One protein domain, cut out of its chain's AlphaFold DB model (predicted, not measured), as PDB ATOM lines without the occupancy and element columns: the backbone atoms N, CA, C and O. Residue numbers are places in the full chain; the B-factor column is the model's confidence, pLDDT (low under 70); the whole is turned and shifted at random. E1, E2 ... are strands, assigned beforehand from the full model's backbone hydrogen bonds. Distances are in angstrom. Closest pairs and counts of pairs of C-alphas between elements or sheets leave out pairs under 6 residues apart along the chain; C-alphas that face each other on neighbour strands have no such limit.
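This is residues 333 to 427 and 466 to 564 of the 984 residues of an uncharacterized protein of Acidovorax sp. SCN 65-108 (UniProt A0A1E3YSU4). With little regular structure, the model has two lobes: a sandwich of two strongly twisted sheets, E1 E2 E5 and the branched E3 E4 E6 E8 E9, and a lobe of loops, residues 466 to 544. E7 runs on into E8, joining them. The 194 printed residues, all strand in class with 60 in nine named strands and no named helix, are compact, radius of gyration of the C-alphas 18.8 A, spanning 58 by 34 by 30 A.

Find C-alpha 333 at (-40.117, 31.890, -7.729), opening E1, residues 333 to 340; then read E2, 355 to 362, E3, 366 to 371, E4, 386 to 391, E5, 395 to 401, E6, 418 to 427, 29.7 A from first to last C-alpha, E7, 545 to 547, E8, 550 to 554, and E9, 558 to 564, which ends with C-alpha 564 at (-34.177, 48.670, -25.208).

See antiparallel E1 and E2, a hairpin, at N 337 and O 358, 3.0 A. Beside E6, E3 lies on one side, N 368 to O 423 2.9 A; E8 and E9 on the other.

Residues 428 to 465 are cut out, C-alphas 427 and 466 12.0 A apart. Links E1 to E2, E3 to E4 and E5 to E6 are long. Eleven residues are under pLDDT 70, among them 516 to 518.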
ATOM      1  N   LEU A 333     -40.409  31.498  -6.356       91.00
ATOM      2  CA  LEU A 333     -40.117  31.890  -7.729       91.00
ATOM      3  C   LEU A 333     -38.736  31.332  -8.084       91.00
ATOM      4  O   LEU A 333     -37.717  31.879  -7.666       91.00
ATOM      5  N   SER A 334     -38.699  30.230  -8.829       91.00
ATOM      6  CA  SER A 334     -37.451  29.523  -9.149       91.00
ATOM      7  C   SER A 334     -36.760  30.058 -10.403       91.00
ATOM      8  O   SER A 334     -35.545  29.915 -10.543       91.00
ATOM      9  N   ALA A 335     -37.508  30.704 -11.301       87.00
ATOM     10  CA  ALA A 335     -36.968  31.355 -12.487       87.00
ATOM     11  C   ALA A 335     -37.814  32.566 -12.900       87.00
ATOM     12  O   ALA A 335     -39.041  32.532 -12.831       87.00
ATOM     13  N   ALA A 336     -37.140  33.614 -13.376       94.25
ATOM     14  CA  ALA A 336     -37.741  34.754 -14.056       94.25
ATOM     15  C   ALA A 336     -36.819  35.174 -15.206       94.25
ATOM     16  O   ALA A 336     -35.663  35.525 -14.978       94.25
ATOM     17  N   THR A 337     -37.312  35.104 -16.440       95.69
ATOM     18  CA  THR A 337     -36.533  35.433 -17.645       95.69
ATOM     19  C   THR A 337     -37.345  36.296 -18.594       95.69
ATOM     20  O   THR A 337     -38.543  36.074 -18.723       95.69
ATOM     21  N   PHE A 338     -36.704  37.233 -19.290       96.94
ATOM     22  CA  PHE A 338     -37.352  38.086 -20.287       96.94
ATOM     23  C   PHE A 338     -36.907  37.718 -21.705       96.94
ATOM     24  O   PHE A 338     -35.709  37.587 -21.964       96.94
ATOM     25  N   THR A 339     -37.876  37.636 -22.615       93.88
ATOM     26  CA  THR A 339     -37.674  37.497 -24.060       93.88
ATOM     27  C   THR A 339     -38.393  38.645 -24.762       93.88
ATOM     28  O   THR A 339     -39.609  38.773 -24.645       93.88
ATOM     29  N   GLY A 340     -37.666  39.500 -25.473       84.50
ATOM     30  CA  GLY A 340     -38.223  40.636 -26.194       84.50
ATOM     31  C   GLY A 340     -38.900  40.259 -27.508       84.50
ATOM     32  O   GLY A 340     -39.005  39.088 -27.876       84.50
ATOM     33  N   ARG A 341     -39.408  41.272 -28.214       79.94
ATOM     34  CA  ARG A 341     -40.152  41.106 -29.466       79.94
ATOM     35  C   ARG A 341     -39.338  41.672 -30.648       79.94
ATOM     36  O   ARG A 341     -38.977  42.844 -30.592       79.94
ATOM     37  N   PRO A 342     -39.096  40.893 -31.729       67.00
ATOM     38  CA  PRO A 342     -39.455  39.480 -31.911       67.00
ATOM     39  C   PRO A 342     -38.606  38.529 -31.035       67.00
ATOM     40  O   PRO A 342     -37.469  38.856 -30.716       67.00
ATOM     41  N   PRO A 343     -39.081  37.313 -30.697       66.69
ATOM     42  CA  PRO A 343     -38.384  36.419 -29.757       66.69
ATOM     43  C   PRO A 343     -36.943  36.038 -30.135       66.69
ATOM     44  O   PRO A 343     -36.149  35.661 -29.274       66.69
ATOM     45  N   SER A 344     -36.584  36.141 -31.418       70.94
ATOM     46  CA  SER A 344     -35.243  35.849 -31.933       70.94
ATOM     47  C   SER A 344     -34.150  36.784 -31.406       70.94
ATOM     48  O   SER A 344     -32.976  36.434 -31.508       70.94
ATOM     49  N   VAL A 345     -34.503  37.943 -30.834       73.88
ATOM     50  CA  VAL A 345     -33.530  38.910 -30.296       73.88
ATOM     51  C   VAL A 345     -33.196  38.697 -28.809       73.88
ATOM     52  O   VAL A 345     -32.422  39.462 -28.229       73.88
ATOM     53  N   GLY A 346     -33.711  37.631 -28.182       89.88
ATOM     54  CA  GLY A 346     -33.389  37.278 -26.795       89.88
ATOM     55  C   GLY A 346     -33.915  38.320 -25.807       89.88
ATOM     56  O   GLY A 346     -35.079  38.682 -25.868       89.88
ATOM     57  N   SER A 347     -33.081  38.831 -24.901       92.81
ATOM     58  CA  SER A 347     -33.463  39.825 -23.877       92.81
ATOM     59  C   SER A 347     -33.517  41.280 -24.378       92.81
ATOM     60  O   SER A 347     -33.553  42.212 -23.569       92.81
ATOM     61  N   ARG A 348     -33.462  41.495 -25.696       91.25
ATOM     62  CA  ARG A 348     -33.505  42.812 -26.350       91.25
ATOM     63  C   ARG A 348     -34.889  43.086 -26.913       91.25
ATOM     64  O   ARG A 348     -35.558  42.163 -27.358       91.25
ATOM     65  N   THR A 349     -35.305  44.341 -26.922       90.75
ATOM     66  CA  THR A 349     -36.527  44.792 -27.594       90.75
ATOM     67  C   THR A 349     -36.390  46.252 -28.029       90.75
ATOM     68  O   THR A 349     -35.350  46.873 -27.812       90.75
ATOM     69  N   LEU A 350     -37.430  46.795 -28.654       87.00
ATOM     70  CA  LEU A 350     -37.515  48.184 -29.101       87.00
ATOM     71  C   LEU A 350     -38.459  48.992 -28.184       87.00
ATOM     72  O   LEU A 350     -39.298  48.397 -27.494       87.00
ATOM     73  N   PRO A 351     -38.351  50.334 -28.150       87.44
ATOM     74  CA  PRO A 351     -39.257  51.199 -27.402       87.44
ATOM     75  C   PRO A 351     -40.725  50.882 -27.710       87.44
ATOM     76  O   PRO A 351     -41.146  50.918 -28.863       87.44
ATOM     77  N   GLY A 352     -41.499  50.541 -26.674       82.94
ATOM     78  CA  GLY A 352     -42.927  50.219 -26.799       82.94
ATOM     79  C   GLY A 352     -43.246  48.908 -27.536       82.94
ATOM     80  O   GLY A 352     -44.403  48.673 -27.873       82.94
ATOM     81  N   ALA A 353     -42.244  48.066 -27.825       80.31
ATOM     82  CA  ALA A 353     -42.459  46.730 -28.393       80.31
ATOM     83  C   ALA A 353     -42.580  45.645 -27.311       80.31
ATOM     84  O   ALA A 353     -43.231  44.618 -27.526       80.31
ATOM     85  N   GLY A 354     -41.936  45.863 -26.160       89.00
ATOM     86  CA  GLY A 354     -42.052  45.001 -24.988       89.00
ATOM     87  C   GLY A 354     -41.536  43.581 -25.211       89.00
ATOM     88  O   GLY A 354     -40.504  43.367 -25.848       89.00
ATOM     89  N   GLY A 355     -42.219  42.592 -24.652       87.38
ATOM     90  CA  GLY A 355     -41.820  41.192 -24.732       87.38
ATOM     91  C   GLY A 355     -42.641  40.301 -23.816       87.38
ATOM     92  O   GLY A 355     -43.800  40.575 -23.513       87.38
ATOM     93  N   THR A 356     -42.039  39.208 -23.378       90.75
ATOM     94  CA  THR A 356     -42.670  38.218 -22.514       90.75
ATOM     95  C   THR A 356     -41.711  37.833 -21.402       90.75
ATOM     96  O   THR A 356     -40.585  37.400 -21.653       90.75
ATOM     97  N   PHE A 357     -42.169  37.981 -20.166       93.44
ATOM     98  CA  PHE A 357     -41.527  37.389 -19.007       93.44
ATOM     99  C   PHE A 357     -42.021  35.959 -18.842       93.44
ATOM    100  O   PHE A 357     -43.220  35.721 -18.792       93.44
ATOM    101  N   ARG A 358     -41.106  35.009 -18.718       90.62
ATOM    102  CA  ARG A 358     -41.410  33.636 -18.332       90.62
ATOM    103  C   ARG A 358     -41.045  33.449 -16.866       90.62
ATOM    104  O   ARG A 358     -39.884  33.638 -16.498       90.62
ATOM    105  N   LEU A 359     -42.038  33.115 -16.049       85.44
ATOM    106  CA  LEU A 359     -41.907  32.889 -14.610       85.44
ATOM    107  C   LEU A 359     -42.127  31.407 -14.301       85.44
ATOM    108  O   LEU A 359     -43.029  30.805 -14.877       85.44
ATOM    109  N   SER A 360     -41.359  30.840 -13.374       87.00
ATOM    110  CA  SER A 360     -41.601  29.502 -12.816       87.00
ATOM    111  C   SER A 360     -41.930  29.625 -11.332       87.00
ATOM    112  O   SER A 360     -41.069  30.001 -10.532       87.00
ATOM    113  N   ILE A 361     -43.188  29.359 -10.981       79.94
ATOM    114  CA  ILE A 361     -43.778  29.689  -9.680       79.94
ATOM    115  C   ILE A 361     -44.364  28.438  -9.020       79.94
ATOM    116  O   ILE A 361     -44.886  27.551  -9.688       79.94
ATOM    117  N   THR A 362     -44.303  28.373  -7.691       77.25
ATOM    118  CA  THR A 362     -45.035  27.395  -6.867       77.25
ATOM    119  C   THR A 362     -45.570  28.087  -5.608       77.25
ATOM    120  O   THR A 362     -44.964  29.052  -5.136       77.25
ATOM    121  N   GLY A 363     -46.705  27.616  -5.078       67.06
ATOM    122  CA  GLY A 363     -47.241  28.081  -3.789       67.06
ATOM    123  C   GLY A 363     -47.617  29.568  -3.739       67.06
ATOM    124  O   GLY A 363     -47.430  30.201  -2.708       67.06
ATOM    125  N   ALA A 364     -48.087  30.144  -4.849       74.75
ATOM    126  CA  ALA A 364     -48.413  31.565  -4.962       74.75
ATOM    127  C   ALA A 364     -49.775  31.778  -5.638       74.75
ATOM    128  O   ALA A 364     -50.159  30.998  -6.511       74.75
ATOM    129  N   SER A 365     -50.472  32.849  -5.259       70.31
ATOM    130  CA  SER A 365     -51.757  33.275  -5.827       70.31
ATOM    131  C   SER A 365     -51.599  34.332  -6.918       70.31
ATOM    132  O   SER A 365     -52.381  34.361  -7.870       70.31
ATOM    133  N   THR A 366     -50.583  35.189  -6.809       83.62
ATOM    134  CA  THR A 366     -50.281  36.246  -7.784       83.62
ATOM    135  C   THR A 366     -48.778  36.459  -7.935       83.62
ATOM    136  O   THR A 366     -47.951  35.828  -7.268       83.62
ATOM    137  N   PHE A 367     -48.404  37.352  -8.843       88.69
ATOM    138  CA  PHE A 367     -47.034  37.804  -9.020       88.69
ATOM    139  C   PHE A 367     -46.976  39.314  -9.261       88.69
ATOM    140  O   PHE A 367     -47.963  39.953  -9.631       88.69
ATOM    141  N   GLN A 368     -45.777  39.872  -9.114       94.31
ATOM    142  CA  GLN A 368     -45.447  41.214  -9.583       94.31
ATOM    143  C   GLN A 368     -44.095  41.213 -10.279       94.31
ATOM    144  O   GLN A 368     -43.143  40.609  -9.791       94.31
ATOM    145  N   ILE A 369     -43.998  41.950 -11.377       95.94
ATOM    146  CA  ILE A 369     -42.748  42.311 -12.032       95.94
ATOM    147  C   ILE A 369     -42.642  43.835 -12.028       95.94
ATOM    148  O   ILE A 369     -43.587  44.531 -12.400       95.94
ATOM    149  N   VAL A 370     -41.485  44.342 -11.613       97.19
ATOM    150  CA  VAL A 370     -41.121  45.755 -11.704       97.19
ATOM    151  C   VAL A 370     -39.924  45.887 -12.632       97.19
ATOM    152  O   VAL A 370     -38.852  45.372 -12.310       97.19
ATOM    153  N   VAL A 371     -40.085  46.586 -13.756       97.81
ATOM    154  CA  VAL A 371     -38.961  47.031 -14.595       97.81
ATOM    155  C   VAL A 371     -38.596  48.444 -14.159       97.81
ATOM    156  O   VAL A 371     -39.416  49.356 -14.272       97.81
ATOM    157  N   SER A 372     -37.388  48.617 -13.625       97.44
ATOM    158  CA  SER A 372     -36.930  49.894 -13.080       97.44
ATOM    159  C   SER A 372     -36.393  50.807 -14.181       97.44
ATOM    160  O   SER A 372     -35.612  50.368 -15.029       97.44
ATOM    161  N   ARG A 373     -36.786  52.084 -14.150       94.69
ATOM    162  CA  ARG A 373     -36.330  53.126 -15.080       94.69
ATOM    163  C   ARG A 373     -34.844  53.438 -14.925       94.69
ATOM    164  O   ARG A 373     -34.185  53.721 -15.918       94.69
ATOM    165  N   ASP A 374     -34.328  53.422 -13.703       93.50
ATOM    166  CA  ASP A 374     -32.949  53.814 -13.385       93.50
ATOM    167  C   ASP A 374     -32.083  52.638 -12.898       93.50
ATOM    168  O   ASP A 374     -30.870  52.777 -12.746       93.50
ATOM    169  N   GLY A 375     -32.694  51.469 -12.677       91.81
ATOM    170  CA  GLY A 375     -32.040  50.271 -12.158       91.81
ATOM    171  C   GLY A 375     -31.784  50.296 -10.647       91.81
ATOM    172  O   GLY A 375     -31.163  49.363 -10.132       91.81
ATOM    173  N   VAL A 376     -32.253  51.325  -9.935       92.44
ATOM    174  CA  VAL A 376     -32.040  51.533  -8.494       92.44
ATOM    175  C   VAL A 376     -33.374  51.588  -7.753       92.44
ATOM    176  O   VAL A 376     -33.560  50.843  -6.786       92.44
ATOM    177  N   ASP A 377     -34.309  52.421  -8.208       93.12
ATOM    178  CA  ASP A 377     -35.647  52.535  -7.642       93.12
ATOM    179  C   ASP A 377     -36.594  51.511  -8.284       93.12
ATOM    180  O   ASP A 377     -36.957  51.599  -9.459       93.12
ATOM    181  N   PHE A 378     -37.014  50.530  -7.486       94.69
ATOM    182  CA  PHE A 378     -38.007  49.515  -7.856       94.69
ATOM    183  C   PHE A 378     -39.360  49.763  -7.180       94.69
ATOM    184  O   PHE A 378     -40.168  48.843  -7.058       94.69
ATOM    185  N   SER A 379     -39.609  50.982  -6.699       91.81
ATOM    186  CA  SER A 379     -40.887  51.342  -6.105       91.81
ATOM    187  C   SER A 379     -42.006  51.243  -7.144       91.81
ATOM    188  O   SER A 379     -41.909  51.866  -8.208       91.81
ATOM    189  N   PRO A 380     -43.107  50.534  -6.841       89.81
ATOM    190  CA  PRO A 380     -44.290  50.554  -7.690       89.81
ATOM    191  C   PRO A 380     -45.031  51.896  -7.685       89.81
ATOM    192  O   PRO A 380     -45.882  52.133  -8.539       89.81
ATOM    193  N   SER A 381     -44.707  52.796  -6.749       88.62
ATOM    194  CA  SER A 381     -45.235  54.165  -6.740       88.62
ATOM    195  C   SER A 381     -44.579  55.060  -7.796       88.62
ATOM    196  O   SER A 381     -45.159  56.083  -8.159       88.62
ATOM    197  N   ASN A 382     -43.386  54.709  -8.288       91.12
ATOM    198  CA  ASN A 382     -42.698  55.474  -9.321       91.12
ATOM    199  C   ASN A 382     -43.298  55.146 -10.694       91.12
ATOM    200  O   ASN A 382     -43.070  54.072 -11.247       91.12
ATOM    201  N   THR A 383     -44.051  56.086 -11.263       89.44
ATOM    202  CA  THR A 383     -44.773  55.885 -12.528       89.44
ATOM    203  C   THR A 383     -43.863  55.738 -13.747       89.44
ATOM    204  O   THR A 383     -44.345  55.331 -14.798       89.44
ATOM    205  N   ALA A 384     -42.568  56.049 -13.623       93.38
ATOM    206  CA  ALA A 384     -41.582  55.805 -14.675       93.38
ATOM    207  C   ALA A 384     -41.155  54.325 -14.757       93.38
ATOM    208  O   ALA A 384     -40.543  53.924 -15.748       93.38
ATOM    209  N   ASN A 385     -41.469  53.519 -13.738       95.38
ATOM    210  CA  ASN A 385     -41.272  52.072 -13.748       95.38
ATOM    211  C   ASN A 385     -42.443  51.371 -14.448       95.38
ATOM    212  O   ASN A 385     -43.578  51.848 -14.409       95.38
ATOM    213  N   ALA A 386     -42.194  50.203 -15.044       94.31
ATOM    214  CA  ALA A 386     -43.272  49.315 -15.482       94.31
ATOM    215  C   ALA A 386     -43.677  48.401 -14.328       94.31
ATOM    216  O   ALA A 386     -42.806  47.754 -13.743       94.31
ATOM    217  N   ILE A 387     -44.978  48.322 -14.037       92.00
ATOM    218  CA  ILE A 387     -45.538  47.452 -12.998       92.00
ATOM    219  C   ILE A 387     -46.498  46.475 -13.655       92.00
ATOM    220  O   ILE A 387     -47.528  46.876 -14.189       92.00
ATOM    221  N   ILE A 388     -46.148  45.193 -13.614       89.81
ATOM    222  CA  ILE A 388     -46.938  44.121 -14.212       89.81
ATOM    223  C   ILE A 388     -47.348  43.182 -13.087       89.81
ATOM    224  O   ILE A 388     -46.497  42.597 -12.419       89.81
ATOM    225  N   THR A 389     -48.646  43.046 -12.867       87.19
ATOM    226  CA  THR A 389     -49.224  42.147 -11.864       87.19
ATOM    227  C   THR A 389     -50.206  41.201 -12.526       87.19
ATOM    228  O   THR A 389     -50.810  41.539 -13.541       87.19
ATOM    229  N   GLY A 390     -50.395  40.026 -11.944       78.00
ATOM    230  CA  GLY A 390     -51.355  39.065 -12.465       78.00
ATOM    231  C   GLY A 390     -51.497  37.850 -11.569       78.00
ATOM    232  O   GLY A 390     -50.787  37.698 -10.575       78.00
ATOM    233  N   ILE A 391     -52.427  36.981 -11.944       76.69
ATOM    234  CA  ILE A 391     -52.679  35.719 -11.250       76.69
ATOM    235  C   ILE A 391     -51.500  34.770 -11.495       76.69
ATOM    236  O   ILE A 391     -51.004  34.660 -12.617       76.69
ATOM    237  N   ALA A 392     -51.044  34.086 -10.449       72.50
ATOM    238  CA  ALA A 392     -50.010  33.069 -10.558       72.50
ATOM    239  C   ALA A 392     -50.630  31.673 -10.603       72.50
ATOM    240  O   ALA A 392     -51.511  31.338  -9.813       72.50
ATOM    241  N   ALA A 393     -50.128  30.848 -11.517       62.84
ATOM    242  CA  ALA A 393     -50.338  29.412 -11.513       62.84
ATOM    243  C   ALA A 393     -49.058  28.699 -11.066       62.84
ATOM    244  O   ALA A 393     -47.942  29.177 -11.281       62.84
ATOM    245  N   THR A 394     -49.221  27.522 -10.463       70.06
ATOM    246  CA  THR A 394     -48.082  26.632 -10.225       70.06
ATOM    247  C   THR A 394     -47.549  26.124 -11.566       70.06
ATOM    248  O   THR A 394     -48.320  25.674 -12.412       70.06
ATOM    249  N   GLY A 395     -46.231  26.178 -11.750       65.38
ATOM    250  CA  GLY A 395     -45.553  25.825 -12.991       65.38
ATOM    251  C   GLY A 395     -44.991  27.045 -13.716       65.38
ATOM    252  O   GLY A 395     -44.678  28.068 -13.107       65.38
ATOM    253  N   THR A 396     -44.803  26.904 -15.025       77.06
ATOM    254  CA  THR A 396     -44.241  27.960 -15.870       77.06
ATOM    255  C   THR A 396     -45.353  28.747 -16.545       77.06
ATOM    256  O   THR A 396     -46.226  28.150 -17.172       77.06
ATOM    257  N   GLN A 397     -45.288  30.075 -16.471       76.31
ATOM    258  CA  GLN A 397     -46.256  30.969 -17.098       76.31
ATOM    259  C   GLN A 397     -45.584  32.132 -17.823       76.31
ATOM    260  O   GLN A 397     -44.553  32.650 -17.387       76.31
ATOM    261  N   ASP A 398     -46.206  32.536 -18.927       83.50
ATOM    262  CA  ASP A 398     -45.770  33.639 -19.770       83.50
ATOM    263  C   ASP A 398     -46.604  34.885 -19.473       83.50
ATOM    264  O   ASP A 398     -47.832  34.858 -19.491       83.50
ATOM    265  N   VAL A 399     -45.912  35.986 -19.210       81.31
ATOM    266  CA  VAL A 399     -46.480  37.272 -18.822       81.31
ATOM    267  C   VAL A 399     -46.072  38.305 -19.869       81.31
ATOM    268  O   VAL A 399     -44.890  38.661 -19.951       81.31
ATOM    269  N   PRO A 400     -47.005  38.785 -20.704       81.19
ATOM    270  CA  PRO A 400     -46.692  39.805 -21.689       81.19
ATOM    271  C   PRO A 400     -46.396  41.146 -21.010       81.19
ATOM    272  O   PRO A 400     -47.009  41.512 -20.010       81.19
ATOM    273  N   TRP A 401     -45.474  41.898 -21.599       90.44
ATOM    274  CA  TRP A 401     -45.243  43.307 -21.313       90.44
ATOM    275  C   TRP A 401     -45.230  44.064 -22.637       90.44
ATOM    276  O   TRP A 401     -44.661  43.588 -23.616       90.44
ATOM    277  N   ASP A 402     -45.853  45.232 -22.672       80.44
ATOM    278  CA  ASP A 402     -45.984  46.075 -23.860       80.44
ATOM    279  C   ASP A 402     -44.778  47.004 -24.085       80.44
ATOM    280  O   ASP A 402     -44.688  47.664 -25.112       80.44
ATOM    281  N   GLY A 403     -43.815  47.039 -23.160       89.38
ATOM    282  CA  GLY A 403     -42.647  47.914 -23.261       89.38
ATOM    283  C   GLY A 403     -42.863  49.306 -22.670       89.38
ATOM    284  O   GLY A 403     -41.961  50.142 -22.772       89.38
ATOM    285  N   ASN A 404     -44.025  49.566 -22.063       86.12
ATOM    286  CA  ASN A 404     -44.383  50.858 -21.487       86.12
ATOM    287  C   ASN A 404     -44.233  50.866 -19.959       86.12
ATOM    288  O   ASN A 404     -44.220  49.821 -19.302       86.12
ATOM    289  N   ASP A 405     -44.077  52.059 -19.393       90.12
ATOM    290  CA  ASP A 405     -44.150  52.297 -17.953       90.12
ATOM    291  C   ASP A 405     -45.598  52.409 -17.452       90.12
ATOM    292  O   ASP A 405     -46.558  52.367 -18.223       90.12
ATOM    293  N   ALA A 406     -45.768  52.559 -16.138       84.94
ATOM    294  CA  ALA A 406     -47.079  52.695 -15.510       84.94
ATOM    295  C   ALA A 406     -47.824  53.994 -15.894       84.94
ATOM    296  O   ALA A 406     -49.012  54.120 -15.601       84.94
ATOM    297  N   ALA A 407     -47.159  54.955 -16.547       83.44
ATOM    298  CA  ALA A 407     -47.788  56.136 -17.137       83.44
ATOM    299  C   ALA A 407     -48.194  55.933 -18.611       83.44
ATOM    300  O   ALA A 407     -48.721  56.860 -19.226       83.44
ATOM    301  N   GLY A 408     -47.958  54.748 -19.185       80.56
ATOM    302  CA  GLY A 408     -48.225  54.442 -20.592       80.56
ATOM    303  C   GLY A 408     -47.162  54.984 -21.553       80.56
ATOM    304  O   GLY A 408     -47.399  55.045 -22.758       80.56
ATOM    305  N   THR A 409     -45.998  55.393 -21.044       86.69
ATOM    306  CA  THR A 409     -44.885  55.895 -21.858       86.69
ATOM    307  C   THR A 409     -43.899  54.771 -22.152       86.69
ATOM    308  O   THR A 409     -43.423  54.088 -21.244       86.69
ATOM    309  N   ALA A 410     -43.548  54.593 -23.427       88.94
ATOM    310  CA  ALA A 410     -42.547  53.616 -23.849       88.94
ATOM    311  C   ALA A 410     -41.222  53.796 -23.098       88.94
ATOM    312  O   ALA A 410     -40.744  54.918 -22.903       88.94
ATOM    313  N   PHE A 411     -40.592  52.687 -22.703       92.69
ATOM    314  CA  PHE A 411     -39.231  52.748 -22.190       92.69
ATOM    315  C   PHE A 411     -38.286  53.308 -23.261       92.69
ATOM    316  O   PHE A 411     -38.318  52.831 -24.398       92.69
ATOM    317  N   PRO A 412     -37.443  54.310 -22.937       92.06
ATOM    318  CA  PRO A 412     -36.542  54.880 -23.914       92.06
ATOM    319  C   PRO A 412     -35.416  53.898 -24.214       92.06
ATOM    320  O   PRO A 412     -35.002  53.102 -23.366       92.06
ATOM    321  N   ALA A 413     -34.886  53.990 -25.427       90.19
ATOM    322  CA  ALA A 413     -33.691  53.255 -25.783       90.19
ATOM    323  C   ALA A 413     -32.515  53.641 -24.882       90.19
ATOM    324  O   ALA A 413     -32.348  54.808 -24.523       90.19
ATOM    325  N   SER A 414     -31.698  52.656 -24.523       89.88
ATOM    326  CA  SER A 414     -30.548  52.860 -23.654       89.88
ATOM    327  C   SER A 414     -29.406  51.921 -24.017       89.88
ATOM    328  O   SER A 414     -29.601  50.734 -24.274       89.88
ATOM    329  N   ALA A 415     -28.183  52.453 -23.982       86.69
ATOM    330  CA  ALA A 415     -26.969  51.649 -24.102       86.69
ATOM    331  C   ALA A 415     -26.716  50.785 -22.849       86.69
ATOM    332  O   ALA A 415     -26.002  49.784 -22.921       86.69
ATOM    333  N   THR A 416     -27.295  51.162 -21.704       93.38
ATOM    334  CA  THR A 416     -27.275  50.371 -20.470       93.38
ATOM    335  C   THR A 416     -28.573  49.575 -20.328       93.38
ATOM    336  O   THR A 416     -29.645  50.103 -20.632       93.38
ATOM    337  N   PRO A 417     -28.515  48.316 -19.858       95.75
ATOM    338  CA  PRO A 417     -29.726  47.538 -19.648       95.75
ATOM    339  C   PRO A 417     -30.585  48.111 -18.517       95.75
ATOM    340  O   PRO A 417     -30.060  48.628 -17.530       95.75
ATOM    341  N   TYR A 418     -31.897  47.921 -18.624       97.88
ATOM    342  CA  TYR A 418     -32.832  48.120 -17.522       97.88
ATOM    343  C   TYR A 418     -32.880  46.864 -16.660       97.88
ATOM    344  O   TYR A 418     -32.947  45.745 -17.173       97.88
ATOM    345  N   ALA A 419     -32.856  47.048 -15.345       98.00
ATOM    346  CA  ALA A 419     -33.003  45.956 -14.399       98.00
ATOM    347  C   ALA A 419     -34.483  45.720 -14.072       98.00
ATOM    348  O   ALA A 419     -35.267  46.666 -13.970       98.00
ATOM    349  N   TYR A 420     -34.857  44.460 -13.864       98.06
ATOM    350  CA  TYR A 420     -36.184  44.085 -13.387       98.06
ATOM    351  C   TYR A 420     -36.117  43.181 -12.155       98.06
ATOM    352  O   TYR A 420     -35.146  42.448 -11.945       98.06
ATOM    353  N   ARG A 421     -37.187  43.225 -11.358       97.62
ATOM    354  CA  ARG A 421     -37.435  42.339 -10.216       97.62
ATOM    355  C   ARG A 421     -38.796  41.684 -10.358       97.62
ATOM    356  O   ARG A 421     -39.786  42.384 -10.531       97.62
ATOM    357  N   ALA A 422     -38.833  40.366 -10.254       96.81
ATOM    358  CA  ALA A 422     -40.047  39.569 -10.222       96.81
ATOM    359  C   ALA A 422     -40.243  38.947  -8.833       96.81
ATOM    360  O   ALA A 422     -39.278  38.544  -8.184       96.81
ATOM    361  N   PHE A 423     -41.490  38.844  -8.394       95.69
ATOM    362  CA  PHE A 423     -41.887  38.271  -7.114       95.69
ATOM    363  C   PHE A 423     -43.103  37.376  -7.323       95.69
ATOM    364  O   PHE A 423     -44.055  37.789  -7.985       95.69
ATOM    365  N   ALA A 424     -43.096  36.188  -6.726       90.88
ATOM    366  CA  ALA A 424     -44.315  35.419  -6.492       90.88
ATOM    367  C   ALA A 424     -44.913  35.833  -5.140       90.88
ATOM    368  O   ALA A 424     -44.160  36.144  -4.211       90.88
ATOM    369  N   ARG A 425     -46.241  35.856  -5.020       91.12
ATOM    370  CA  ARG A 425     -46.952  36.297  -3.813       91.12
ATOM    371  C   ARG A 425     -47.899  35.224  -3.292       91.12
ATOM    372  O   ARG A 425     -48.623  34.616  -4.073       91.12
ATOM    373  N   ALA A 426     -47.909  35.026  -1.980       86.56
ATOM    374  CA  ALA A 426     -48.859  34.149  -1.292       86.56
ATOM    375  C   ALA A 426     -49.463  34.848  -0.079       86.56
ATOM    376  O   ALA A 426     -49.004  35.925   0.329       86.56
ATOM    377  N   GLY A 427     -50.489  34.223   0.497       88.25
ATOM    378  CA  GLY A 427     -51.291  34.800   1.563       88.25
ATOM    379  C   GLY A 427     -51.887  36.135   1.170       88.25
ATOM    380  O   GLY A 427     -52.106  36.968   2.044       88.25
ATOM    381  N   ASN A 466     -46.194  40.867  10.775       95.94
ATOM    382  CA  ASN A 466     -46.120  41.901   9.741       95.94
ATOM    383  C   ASN A 466     -47.433  42.703   9.670       95.94
ATOM    384  O   ASN A 466     -48.525  42.126   9.643       95.94
ATOM    385  N   THR A 467     -47.303  44.027   9.626       97.00
ATOM    386  CA  THR A 467     -48.392  45.012   9.606       97.00
ATOM    387  C   THR A 467     -48.434  45.836   8.316       97.00
ATOM    388  O   THR A 467     -49.185  46.809   8.226       97.00
ATOM    389  N   THR A 468     -47.632  45.464   7.317       96.94
ATOM    390  CA  THR A 468     -47.539  46.164   6.032       96.94
ATOM    391  C   THR A 468     -48.807  45.971   5.216       96.94
ATOM    392  O   THR A 468     -49.275  44.846   5.029       96.94
ATOM    393  N   VAL A 469     -49.332  47.067   4.687       97.38
ATOM    394  CA  VAL A 469     -50.503  47.098   3.808       97.38
ATOM    395  C   VAL A 469     -50.274  48.021   2.624       97.38
ATOM    396  O   VAL A 469     -49.391  48.880   2.645       97.38
ATOM    397  N   TYR A 470     -51.107  47.864   1.607       97.25
ATOM    398  CA  TYR A 470     -51.038  48.598   0.356       97.25
ATOM    399  C   TYR A 470     -52.437  49.072  -0.042       97.25
ATOM    400  O   TYR A 470     -53.429  48.381   0.195       97.25
ATOM    401  N   PHE A 471     -52.509  50.251  -0.652       96.31
ATOM    402  CA  PHE A 471     -53.729  50.799  -1.243       96.31
ATOM    403  C   PHE A 471     -53.377  51.719  -2.417       96.31
ATOM    404  O   PHE A 471     -52.261  52.249  -2.487       96.31
ATOM    405  N   ASP A 472     -54.333  51.930  -3.319       94.69
ATOM    406  CA  ASP A 472     -54.226  52.889  -4.418       94.69
ATOM    407  C   ASP A 472     -55.609  53.465  -4.750       94.69
ATOM    408  O   ASP A 472     -56.461  52.814  -5.360       94.69
ATOM    409  N   ASP A 473     -55.817  54.705  -4.320       93.06
ATOM    410  CA  ASP A 473     -57.042  55.485  -4.489       93.06
ATOM    411  C   ASP A 473     -56.939  56.438  -5.699       93.06
ATOM    412  O   ASP A 473     -57.725  57.386  -5.847       93.06
ATOM    413  N   ARG A 474     -55.948  56.213  -6.575       91.50
ATOM    414  CA  ARG A 474     -55.753  57.010  -7.786       91.50
ATOM    415  C   ARG A 474     -56.665  56.573  -8.927       91.50
ATOM    416  O   ARG A 474     -57.015  55.402  -9.042       91.50
ATOM    417  N   GLY A 475     -56.987  57.506  -9.818       90.81
ATOM    418  CA  GLY A 475     -57.650  57.219 -11.083       90.81
ATOM    419  C   GLY A 475     -56.732  56.512 -12.085       90.81
ATOM    420  O   GLY A 475     -55.499  56.577 -12.008       90.81
ATOM    421  N   TYR A 476     -57.351  55.808 -13.024       90.88
ATOM    422  CA  TYR A 476     -56.703  54.883 -13.954       90.88
ATOM    423  C   TYR A 476     -57.490  54.774 -15.258       90.88
ATOM    424  O   TYR A 476     -58.627  55.229 -15.352       90.88
ATOM    425  N   VAL A 477     -56.876  54.166 -16.268       83.25
ATOM    426  CA  VAL A 477     -57.552  53.771 -17.505       83.25
ATOM    427  C   VAL A 477     -57.747  52.262 -17.456       83.25
ATOM    428  O   VAL A 477     -56.794  51.539 -17.173       83.25
ATOM    429  N   THR A 478     -58.973  51.799 -17.680       80.06
ATOM    430  CA  THR A 478     -59.278  50.366 -17.762       80.06
ATOM    431  C   THR A 478     -58.601  49.738 -18.983       80.06
ATOM    432  O   THR A 478     -58.274  50.427 -19.952       80.06
ATOM    433  N   GLN A 479     -58.473  48.416 -19.013       72.44
ATOM    434  CA  GLN A 479     -58.004  47.670 -20.185       72.44
ATOM    435  C   GLN A 479     -58.893  47.896 -21.417       72.44
ATOM    436  O   GLN A 479     -58.428  47.799 -22.548       72.44
ATOM    437  N   SER A 480     -60.169  48.235 -21.206       69.31
ATOM    438  CA  SER A 480     -61.111  48.637 -22.260       69.31
ATOM    439  C   SER A 480     -60.925  50.088 -22.743       69.31
ATOM    440  O   SER A 480     -61.653  50.534 -23.629       69.31
ATOM    441  N   GLY A 481     -59.966  50.837 -22.188       74.12
ATOM    442  CA  GLY A 481     -59.647  52.214 -22.576       74.12
ATOM    443  C   GLY A 481     -60.513  53.289 -21.910       74.12
ATOM    444  O   GLY A 481     -60.480  54.446 -22.332       74.12
ATOM    445  N   THR A 482     -61.288  52.943 -20.880       82.69
ATOM    446  CA  THR A 482     -62.160  53.891 -20.170       82.69
ATOM    447  C   THR A 482     -61.395  54.574 -19.043       82.69
ATOM    448  O   THR A 482     -60.868  53.912 -18.153       82.69
ATOM    449  N   LEU A 483     -61.349  55.907 -19.045       86.56
ATOM    450  CA  LEU A 483     -60.775  56.672 -17.938       86.56
ATOM    451  C   LEU A 483     -61.727  56.671 -16.730       86.56
ATOM    452  O   LEU A 483     -62.871  57.111 -16.837       86.56
ATOM    453  N   VAL A 484     -61.228  56.241 -15.573       91.12
ATOM    454  CA  VAL A 484     -61.913  56.279 -14.276       91.12
ATOM    455  C   VAL A 484     -61.193  57.270 -13.367       91.12
ATOM    456  O   VAL A 484     -60.052  57.055 -12.962       91.12
ATOM    457  N   GLY A 485     -61.866  58.372 -13.035       91.00
ATOM    458  CA  GLY A 485     -61.268  59.457 -12.255       91.00
ATOM    459  C   GLY A 485     -60.255  60.282 -13.045       91.00
ATOM    460  O   GLY A 485     -60.433  60.516 -14.238       91.00
ATOM    461  N   GLN A 486     -59.211  60.763 -12.372       89.12
ATOM    462  CA  GLN A 486     -58.074  61.425 -13.010       89.12
ATOM    463  C   GLN A 486     -56.895  60.455 -13.077       89.12
ATOM    464  O   GLN A 486     -56.461  59.960 -12.041       89.12
ATOM    465  N   LEU A 487     -56.336  60.214 -14.267       85.75
ATOM    466  CA  LEU A 487     -55.175  59.333 -14.425       85.75
ATOM    467  C   LEU A 487     -54.022  59.805 -13.530       85.75
ATOM    468  O   LEU A 487     -53.586  60.951 -13.643       85.75
ATOM    469  N   ASN A 488     -53.561  58.930 -12.632       83.00
ATOM    470  CA  ASN A 488     -52.553  59.209 -11.597       83.00
ATOM    471  C   ASN A 488     -52.930  60.301 -10.567       83.00
ATOM    472  O   ASN A 488     -52.193  60.482  -9.599       83.00
ATOM    473  N   GLY A 489     -54.062  60.989 -10.743       86.81
ATOM    474  CA  GLY A 489     -54.738  61.798  -9.726       86.81
ATOM    475  C   GLY A 489     -55.729  60.941  -8.940       86.81
ATOM    476  O   GLY A 489     -55.589  59.730  -8.911       86.81
ATOM    477  N   THR A 490     -56.737  61.524  -8.301       91.00
ATOM    478  CA  THR A 490     -57.714  60.796  -7.466       91.00
ATOM    479  C   THR A 490     -58.865  60.190  -8.283       91.00
ATOM    480  O   THR A 490     -59.165  60.641  -9.393       91.00
ATOM    481  N   LEU A 491     -59.577  59.197  -7.727       91.81
ATOM    482  CA  LEU A 491     -60.811  58.647  -8.329       91.81
ATOM    483  C   LEU A 491     -61.883  59.716  -8.631       91.81
ATOM    484  O   LEU A 491     -62.662  59.559  -9.575       91.81
ATOM    485  N   CYS A 492     -61.898  60.823  -7.883       90.44
ATOM    486  CA  CYS A 492     -62.725  61.997  -8.164       90.44
ATOM    487  C   CYS A 492     -61.855  63.163  -8.678       90.44
ATOM    488  O   CYS A 492     -61.049  63.679  -7.907       90.44
ATOM    489  N   PRO A 493     -62.013  63.603  -9.941       74.31
ATOM    490  CA  PRO A 493     -61.130  64.581 -10.595       74.31
ATOM    491  C   PRO A 493     -61.385  66.058 -10.213       74.31
ATOM    492  O   PRO A 493     -60.775  66.942 -10.805       74.31
ATOM    493  N   GLY A 494     -62.296  66.354  -9.271       66.44
ATOM    494  CA  GLY A 494     -62.816  67.714  -9.033       66.44
ATOM    495  C   GLY A 494     -62.793  68.257  -7.596       66.44
ATOM    496  O   GLY A 494     -63.366  69.321  -7.399       66.44
ATOM    497  N   SER A 495     -62.180  67.564  -6.618       64.06
ATOM    498  CA  SER A 495     -62.087  67.931  -5.177       64.06
ATOM    499  C   SER A 495     -63.230  68.831  -4.665       64.06
ATOM    500  O   SER A 495     -63.024  70.040  -4.520       64.06
ATOM    501  N   PRO A 496     -64.434  68.293  -4.394       73.44
ATOM    502  CA  PRO A 496     -64.677  67.213  -3.421       73.44
ATOM    503  C   PRO A 496     -65.419  65.977  -4.009       73.44
ATOM    504  O   PRO A 496     -65.914  66.060  -5.132       73.44
ATOM    505  N   PRO A 497     -65.511  64.834  -3.287       84.75
ATOM    506  CA  PRO A 497     -65.052  64.627  -1.914       84.75
ATOM    507  C   PRO A 497     -63.522  64.488  -1.835       84.75
ATOM    508  O   PRO A 497     -62.903  63.998  -2.783       84.75
ATOM    509  N   PRO A 498     -62.882  64.965  -0.754       85.88
ATOM    510  CA  PRO A 498     -61.431  64.893  -0.599       85.88
ATOM    511  C   PRO A 498     -60.966  63.446  -0.402       85.88
ATOM    512  O   PRO A 498     -61.541  62.719   0.404       85.88
ATOM    513  N   ALA A 499     -59.920  63.048  -1.125       88.81
ATOM    514  CA  ALA A 499     -59.294  61.739  -0.973       88.81
ATOM    515  C   ALA A 499     -58.390  61.659   0.260       88.81
ATOM    516  O   ALA A 499     -58.121  62.663   0.924       88.81
ATOM    517  N   SER A 500     -57.894  60.451   0.525       87.44
ATOM    518  CA  SER A 500     -56.770  60.241   1.430       87.44
ATOM    519  C   SER A 500     -55.497  60.918   0.903       87.44
ATOM    520  O   SER A 500     -55.280  61.004  -0.309       87.44
ATOM    521  N   ASP A 501     -54.651  61.404   1.814       85.31
ATOM    522  CA  ASP A 501     -53.320  61.937   1.497       85.31
ATOM    523  C   ASP A 501     -52.251  61.199   2.332       85.31
ATOM    524  O   ASP A 501     -52.287  61.277   3.564       85.31
ATOM    525  N   PRO A 502     -51.326  60.442   1.705       88.94
ATOM    526  CA  PRO A 502     -51.216  60.211   0.265       88.94
ATOM    527  C   PRO A 502     -52.358  59.340  -0.275       88.94
ATOM    528  O   PRO A 502     -52.846  58.445   0.408       88.94
ATOM    529  N   ALA A 503     -52.709  59.534  -1.550       90.00
ATOM    530  CA  ALA A 503     -53.744  58.752  -2.236       90.00
ATOM    531  C   ALA A 503     -53.311  57.310  -2.588       90.00
ATOM    532  O   ALA A 503     -54.061  56.574  -3.220       90.00
ATOM    533  N   GLN A 504     -52.090  56.894  -2.244       93.12
ATOM    534  CA  GLN A 504     -51.591  55.534  -2.463       93.12
ATOM    535  C   GLN A 504     -50.435  55.205  -1.512       93.12
ATOM    536  O   GLN A 504     -49.701  56.103  -1.095       93.12
ATOM    537  N   ALA A 505     -50.221  53.915  -1.258       94.31
ATOM    538  CA  ALA A 505     -49.047  53.390  -0.561       94.31
ATOM    539  C   ALA A 505     -48.548  52.081  -1.197       94.31
ATOM    540  O   ALA A 505     -48.468  51.039  -0.553       94.31
ATOM    541  N   LEU A 506     -48.195  52.119  -2.483       92.62
ATOM    542  CA  LEU A 506     -47.737  50.940  -3.227       92.62
ATOM    543  C   LEU A 506     -46.355  50.417  -2.789       92.62
ATOM    544  O   LEU A 506     -46.026  49.265  -3.060       92.62
ATOM    545  N   GLY A 507     -45.556  51.241  -2.102       88.19
ATOM    546  CA  GLY A 507     -44.324  50.819  -1.421       88.19
ATOM    547  C   GLY A 507     -44.556  50.137  -0.064       88.19
ATOM    548  O   GLY A 507     -43.607  49.626   0.525       88.19
ATOM    549  N   GLY A 508     -45.807  50.101   0.405       93.56
ATOM    550  CA  GLY A 508     -46.199  49.596   1.714       93.56
ATOM    551  C   GLY A 508     -46.314  50.712   2.750       93.56
ATOM    552  O   GLY A 508     -45.480  51.613   2.816       93.56
ATOM    553  N   ALA A 509     -47.353  50.633   3.573       93.38
ATOM    554  CA  ALA A 509     -47.514  51.420   4.787       93.38
ATOM    555  C   ALA A 509     -47.551  50.479   5.993       93.38
ATOM    556  O   ALA A 509     -48.196  49.432   5.937       93.38
ATOM    557  N   ASP A 510     -46.894  50.847   7.093       94.81
ATOM    558  CA  ASP A 510     -47.126  50.171   8.369       94.81
ATOM    559  C   ASP A 510     -48.483  50.619   8.911       94.81
ATOM    560  O   ASP A 510     -48.691  51.792   9.242       94.81
ATOM    561  N   SER A 511     -49.414  49.671   8.976       94.69
ATOM    562  CA  SER A 511     -50.803  49.926   9.347       94.69
ATOM    563  C   SER A 511     -51.023  50.222  10.836       94.69
ATOM    564  O   SER A 511     -52.147  50.543  11.234       94.69
ATOM    565  N   THR A 512     -49.975  50.120  11.660       90.56
ATOM    566  CA  THR A 512     -50.011  50.464  13.092       90.56
ATOM    567  C   THR A 512     -49.534  51.881  13.393       90.56
ATOM    568  O   THR A 512     -49.784  52.387  14.489       90.56
ATOM    569  N   LEU A 513     -48.843  52.528  12.449       86.19
ATOM    570  CA  LEU A 513     -48.277  53.850  12.681       86.19
ATOM    571  C   LEU A 513     -49.354  54.930  12.658       86.19
ATOM    572  O   LEU A 513     -50.265  54.935  11.828       86.19
ATOM    573  N   VAL A 514     -49.182  55.878  13.574       82.25
ATOM    574  CA  VAL A 514     -49.985  57.089  13.691       82.25
ATOM    575  C   VAL A 514     -49.184  58.253  13.101       82.25
ATOM    576  O   VAL A 514     -48.021  58.457  13.452       82.25
ATOM    577  N   TYR A 515     -49.806  59.009  12.206       74.25
ATOM    578  CA  TYR A 515     -49.241  60.117  11.448       74.25
ATOM    579  C   TYR A 515     -49.858  61.449  11.898       74.25
ATOM    580  O   TYR A 515     -51.012  61.507  12.315       74.25
ATOM    581  N   GLY A 516     -49.091  62.538  11.759       66.88
ATOM    582  CA  GLY A 516     -49.563  63.902  12.022       66.88
ATOM    583  C   GLY A 516     -49.603  64.310  13.503       66.88
ATOM    584  O   GLY A 516     -49.258  63.548  14.400       66.88
ATOM    585  N   ALA A 517     -49.981  65.571  13.750       57.44
ATOM    586  CA  ALA A 517     -50.130  66.134  15.100       57.44
ATOM    587  C   ALA A 517     -51.477  65.766  15.764       57.44
ATOM    588  O   ALA A 517     -51.582  65.799  16.989       57.44
ATOM    589  N   SER A 518     -52.479  65.402  14.956       64.50
ATOM    590  CA  SER A 518     -53.708  64.724  15.384       64.50
ATOM    591  C   SER A 518     -53.530  63.230  15.112       64.50
ATOM    592  O   SER A 518     -53.076  62.908  14.017       64.50
ATOM    593  N   PRO A 519     -53.845  62.318  16.048       71.62
ATOM    594  CA  PRO A 519     -53.509  60.908  15.902       71.62
ATOM    595  C   PRO A 519     -54.349  60.232  14.804       71.62
ATOM    596  O   PRO A 519     -55.424  59.708  15.065       71.62
ATOM    597  N   GLN A 520     -53.863  60.233  13.564       84.81
ATOM    598  CA  GLN A 520     -54.505  59.586  12.417       84.81
ATOM    599  C   GLN A 520     -53.678  58.385  11.968       84.81
ATOM    600  O   GLN A 520     -52.457  58.458  11.900       84.81
ATOM    601  N   LEU A 521     -54.318  57.267  11.646       87.94
ATOM    602  CA  LEU A 521     -53.659  56.161  10.957       87.94
ATOM    603  C   LEU A 521     -53.423  56.514   9.481       87.94
ATOM    604  O   LEU A 521     -53.908  57.521   8.962       87.94
ATOM    605  N   TYR A 522     -52.683  55.647   8.791       89.31
ATOM    606  CA  TYR A 522     -52.526  55.715   7.337       89.31
ATOM    607  C   TYR A 522     -53.893  55.737   6.622       89.31
ATOM    608  O   TYR A 522     -54.888  55.248   7.157       89.31
ATOM    609  N   ARG A 523     -53.943  56.268   5.393       89.75
ATOM    610  CA  ARG A 523     -55.158  56.298   4.552       89.75
ATOM    611  C   ARG A 523     -56.385  56.907   5.261       89.75
ATOM    612  O   ARG A 523     -57.491  56.377   5.203       89.75
ATOM    613  N   TRP A 524     -56.190  58.033   5.942       89.38
ATOM    614  CA  TRP A 524     -57.276  58.828   6.518       89.38
ATOM    615  C   TRP A 524     -57.856  59.802   5.485       89.38
ATOM    616  O   TRP A 524     -57.106  60.345   4.674       89.38
ATOM    617  N   TRP A 525     -59.167  60.060   5.533       87.62
ATOM    618  CA  TRP A 525     -59.823  61.102   4.736       87.62
ATOM    619  C   TRP A 525     -60.854  61.894   5.559       87.62
ATOM    620  O   TRP A 525     -61.406  61.363   6.529       87.62
ATOM    621  N   PRO A 526     -61.137  63.159   5.186       83.38
ATOM    622  CA  PRO A 526     -62.096  63.999   5.897       83.38
ATOM    623  C   PRO A 526     -63.529  63.439   5.926       83.38
ATOM    624  O   PRO A 526     -63.969  62.859   4.929       83.38
ATOM    625  N   PRO A 527     -64.291  63.689   7.010       85.56
ATOM    626  CA  PRO A 527     -65.710  63.358   7.059       85.56
ATOM    627  C   PRO A 527     -66.540  64.126   6.018       85.56
ATOM    628  O   PRO A 527     -66.354  65.332   5.829       85.56
ATOM    629  N   GLY A 528     -67.502  63.437   5.410       88.69
ATOM    630  CA  GLY A 528     -68.532  63.965   4.521       88.69
ATOM    631  C   GLY A 528     -69.885  63.277   4.742       88.69
ATOM    632  O   GLY A 528     -70.044  62.438   5.633       88.69
ATOM    633  N   ALA A 529     -70.891  63.674   3.967       89.19
ATOM    634  CA  ALA A 529     -72.228  63.085   4.011       89.19
ATOM    635  C   ALA A 529     -72.300  61.771   3.212       89.19
ATOM    636  O   ALA A 529     -71.497  61.534   2.315       89.19
ATOM    637  N   ASN A 530     -73.315  60.955   3.482       89.50
ATOM    638  CA  ASN A 530     -73.781  59.929   2.557       89.50
ATOM    639  C   ASN A 530     -74.648  60.614   1.484       89.50
ATOM    640  O   ASN A 530     -75.744  61.104   1.774       89.50
ATOM    641  N   ALA A 531     -74.121  60.723   0.267       91.94
ATOM    642  CA  ALA A 531     -74.829  61.303  -0.871       91.94
ATOM    643  C   ALA A 531     -75.337  60.222  -1.835       91.94
ATOM    644  O   ALA A 531     -76.250  60.504  -2.617       91.94
ATOM    645  N   ASN A 532     -74.783  59.004  -1.764       91.94
ATOM    646  CA  ASN A 532     -75.094  57.873  -2.641       91.94
ATOM    647  C   ASN A 532     -74.996  58.236  -4.128       91.94
ATOM    648  O   ASN A 532     -75.812  57.780  -4.932       91.94
ATOM    649  N   ALA A 533     -74.056  59.107  -4.492       91.19
ATOM    650  CA  ALA A 533     -73.937  59.603  -5.854       91.19
ATOM    651  C   ALA A 533     -72.474  59.727  -6.268       91.19
ATOM    652  O   ALA A 533     -71.584  59.979  -5.454       91.19
ATOM    653  N   ASP A 534     -72.235  59.583  -7.568       91.44
ATOM    654  CA  ASP A 534     -70.892  59.621  -8.123       91.44
ATOM    655  C   ASP A 534     -70.174  60.950  -7.815       91.44
ATOM    656  O   ASP A 534     -70.594  62.016  -8.269       91.44
ATOM    657  N   CYS A 535     -69.076  60.868  -7.054       91.06
ATOM    658  CA  CYS A 535     -68.219  61.993  -6.672       91.06
ATOM    659  C   CYS A 535     -68.998  63.235  -6.208       91.06
ATOM    660  O   CYS A 535     -68.666  64.365  -6.573       91.06
ATOM    661  N   ALA A 536     -70.033  63.032  -5.391       91.50
ATOM    662  CA  ALA A 536     -70.803  64.127  -4.827       91.50
ATOM    663  C   ALA A 536     -69.915  65.061  -3.989       91.50
ATOM    664  O   ALA A 536     -69.223  64.628  -3.072       91.50
ATOM    665  N   ALA A 537     -70.000  66.367  -4.244       89.00
ATOM    666  CA  ALA A 537     -69.177  67.374  -3.568       89.00
ATOM    667  C   ALA A 537     -69.379  67.433  -2.039       89.00
ATOM    668  O   ALA A 537     -68.523  67.931  -1.314       89.00
ATOM    669  N   THR A 538     -70.513  66.956  -1.531       88.75
ATOM    670  CA  THR A 538     -70.785  66.869  -0.089       88.75
ATOM    671  C   THR A 538     -70.515  65.483   0.485       88.75
ATOM    672  O   THR A 538     -70.669  65.308   1.690       88.75
ATOM    673  N   GLY A 539     -70.176  64.507  -0.361       89.75
ATOM    674  CA  GLY A 539     -69.972  63.112   0.010       89.75
ATOM    675  C   GLY A 539     -68.737  62.897   0.890       89.75
ATOM    676  O   GLY A 539     -67.832  63.732   0.925       89.75
ATOM    677  N   GLY A 540     -68.679  61.768   1.592       91.19
ATOM    678  CA  GLY A 540     -67.421  61.222   2.112       91.19
ATOM    679  C   GLY A 540     -66.569  60.605   0.992       91.19
ATOM    680  O   GLY A 540     -67.065  60.344  -0.108       91.19
ATOM    681  N   TRP A 541     -65.274  60.355   1.228       93.00
ATOM    682  CA  TRP A 541     -64.412  59.762   0.192       93.00
ATOM    683  C   TRP A 541     -64.915  58.394  -0.264       93.00
ATOM    684  O   TRP A 541     -64.955  58.150  -1.467       93.00
ATOM    685  N   GLY A 542     -65.341  57.519   0.651       93.50
ATOM    686  CA  GLY A 542     -65.815  56.180   0.292       93.50
ATOM    687  C   GLY A 542     -67.282  56.106  -0.146       93.50
ATOM    688  O   GLY A 542     -67.721  55.027  -0.527       93.50
ATOM    689  N   ASP A 543     -68.017  57.227  -0.152       93.50
ATOM    690  CA  ASP A 543     -69.412  57.296  -0.626       93.50
ATOM    691  C   ASP A 543     -69.491  56.882  -2.103       93.50
ATOM    692  O   ASP A 543     -68.720  57.381  -2.938       93.50
ATOM    693  N   ALA A 544     -70.385  55.939  -2.409       93.56
ATOM    694  CA  ALA A 544     -70.569  55.322  -3.723       93.56
ATOM    695  C   ALA A 544     -69.286  54.708  -4.331       93.56
ATOM    696  O   ALA A 544     -69.148  54.607  -5.557       93.56
ATOM    697  N   LYS A 545     -68.321  54.298  -3.494       95.25
ATOM    698  CA  LYS A 545     -67.044  53.704  -3.926       95.25
ATOM    699  C   LYS A 545     -66.768  52.375  -3.238       95.25
ATOM    700  O   LYS A 545     -67.179  52.120  -2.109       95.25
ATOM    701  N   GLY A 546     -66.040  51.525  -3.951       96.50
ATOM    702  CA  GLY A 546     -65.419  50.331  -3.396       96.50
ATOM    703  C   GLY A 546     -63.943  50.619  -3.190       96.50
ATOM    704  O   GLY A 546     -63.205  50.762  -4.162       96.50
ATOM    705  N   LEU A 547     -63.508  50.743  -1.943       96.56
ATOM    706  CA  LEU A 547     -62.119  51.027  -1.606       96.56
ATOM    707  C   LEU A 547     -61.389  49.718  -1.325       96.56
ATOM    708  O   LEU A 547     -61.870  48.896  -0.553       96.56
ATOM    709  N   ASP A 548     -60.233  49.523  -1.954       97.06
ATOM    710  CA  ASP A 548     -59.455  48.293  -1.791       97.06
ATOM    711  C   ASP A 548     -58.263  48.510  -0.863       97.06
ATOM    712  O   ASP A 548     -57.640  49.575  -0.878       97.06
ATOM    713  N   LEU A 549     -57.960  47.511  -0.049       97.31
ATOM    714  CA  LEU A 549     -56.791  47.448   0.818       97.31
ATOM    715  C   LEU A 549     -56.257  46.029   0.723       97.31
ATOM    716  O   LEU A 549     -57.028  45.088   0.881       97.31
ATOM    717  N   TRP A 550     -54.957  45.857   0.525       97.94
ATOM    718  CA  TRP A 550     -54.395  44.517   0.417       97.94
ATOM    719  C   TRP A 550     -53.070  44.353   1.146       97.94
ATOM    720  O   TRP A 550     -52.379  45.317   1.484       97.94
ATOM    721  N   THR A 551     -52.721  43.098   1.402       97.75
ATOM    722  CA  THR A 551     -51.415  42.677   1.911       97.75
ATOM    723  C   THR A 551     -51.084  41.279   1.400       97.75
ATOM    724  O   THR A 551     -51.969  40.545   0.967       97.75
ATOM    725  N   TYR A 552     -49.804  40.927   1.409       95.38
ATOM    726  CA  TYR A 552     -49.275  39.652   0.933       95.38
ATOM    727  C   TYR A 552     -47.873  39.431   1.502       95.38
ATOM    728  O   TYR A 552     -47.258  40.334   2.075       95.38
ATOM    729  N   ILE A 553     -47.328  38.238   1.277       93.69
ATOM    730  CA  ILE A 553     -45.884  38.007   1.362       93.69
ATOM    731  C   ILE A 553     -45.301  37.701  -0.004       93.69
ATOM    732  O   ILE A 553     -46.004  37.235  -0.897       93.69
ATOM    733  N   THR A 554     -44.005  37.944  -0.155       93.62
ATOM    734  CA  THR A 554     -43.283  37.727  -1.404       93.62
ATOM    735  C   THR A 554     -42.252  36.618  -1.273       93.62
ATOM    736  O   THR A 554     -41.675  36.387  -0.208       93.62
ATOM    737  N   SER A 555     -41.979  35.952  -2.391       94.62
ATOM    738  CA  SER A 555     -40.756  35.177  -2.566       94.62
ATOM    739  C   SER A 555     -39.537  36.113  -2.539       94.62
ATOM    740  O   SER A 555     -39.673  37.328  -2.735       94.62
ATOM    741  N   PRO A 556     -38.311  35.578  -2.411       93.25
ATOM    742  CA  PRO A 556     -37.124  36.307  -2.844       93.25
ATOM    743  C   PRO A 556     -37.286  36.832  -4.281       93.25
ATOM    744  O   PRO A 556     -37.972  36.219  -5.106       93.25
ATOM    745  N   ALA A 557     -36.656  37.972  -4.576       93.50
ATOM    746  CA  ALA A 557     -36.739  38.595  -5.893       93.50
ATOM    747  C   ALA A 557     -36.015  37.753  -6.956       93.50
ATOM    748  O   ALA A 557     -34.811  37.504  -6.844       93.50
ATOM    749  N   GLY A 558     -36.718  37.399  -8.031       94.88
ATOM    750  CA  GLY A 558     -36.110  36.971  -9.287       94.88
ATOM    751  C   GLY A 558     -35.583  38.196 -10.028       94.88
ATOM    752  O   GLY A 558     -36.368  39.019 -10.494       94.88
ATOM    753  N   ASN A 559     -34.262  38.354 -10.103       95.62
ATOM    754  CA  ASN A 559     -33.631  39.517 -10.727       95.62
ATOM    755  C   ASN A 559     -33.199  39.199 -12.160       95.62
ATOM    756  O   ASN A 559     -32.694  38.110 -12.433       95.62
ATOM    757  N   GLY A 560     -33.292  40.188 -13.041       95.81
ATOM    758  CA  GLY A 560     -32.699  40.103 -14.368       95.81
ATOM    759  C   GLY A 560     -32.563  41.464 -15.032       95.81
ATOM    760  O   GLY A 560     -32.804  42.507 -14.422       95.81
ATOM    761  N   VAL A 561     -32.137  41.444 -16.291       96.75
ATOM    762  CA  VAL A 561     -31.923  42.641 -17.107       96.75
ATOM    763  C   VAL A 561     -32.521  42.478 -18.500       96.75
ATOM    764  O   VAL A 561     -32.617  41.361 -19.014       96.75
ATOM    765  N   LEU A 562     -32.902  43.596 -19.110       96.44
ATOM    766  CA  LEU A 562     -33.354  43.685 -20.497       96.44
ATOM    767  C   LEU A 562     -32.769  44.924 -21.180       96.44
ATOM    768  O   LEU A 562     -32.360  45.875 -20.516       96.44
ATOM    769  N   TRP A 563     -32.734  44.919 -22.508       95.06
ATOM    770  CA  TRP A 563     -32.214  46.027 -23.312       95.06
ATOM    771  C   TRP A 563     -33.319  46.609 -24.179       95.06
ATOM    772  O   TRP A 563     -34.075  45.861 -24.798       95.06
ATOM    773  N   ILE A 564     -33.360  47.938 -24.245       92.38
ATOM    774  CA  ILE A 564     -34.177  48.670 -25.208       92.38
ATOM    775  C   ILE A 564     -33.221  49.286 -26.225       92.38
ATOM    776  O   ILE A 564     -32.503  50.236 -25.906       92.38
TER     777      ILE A 564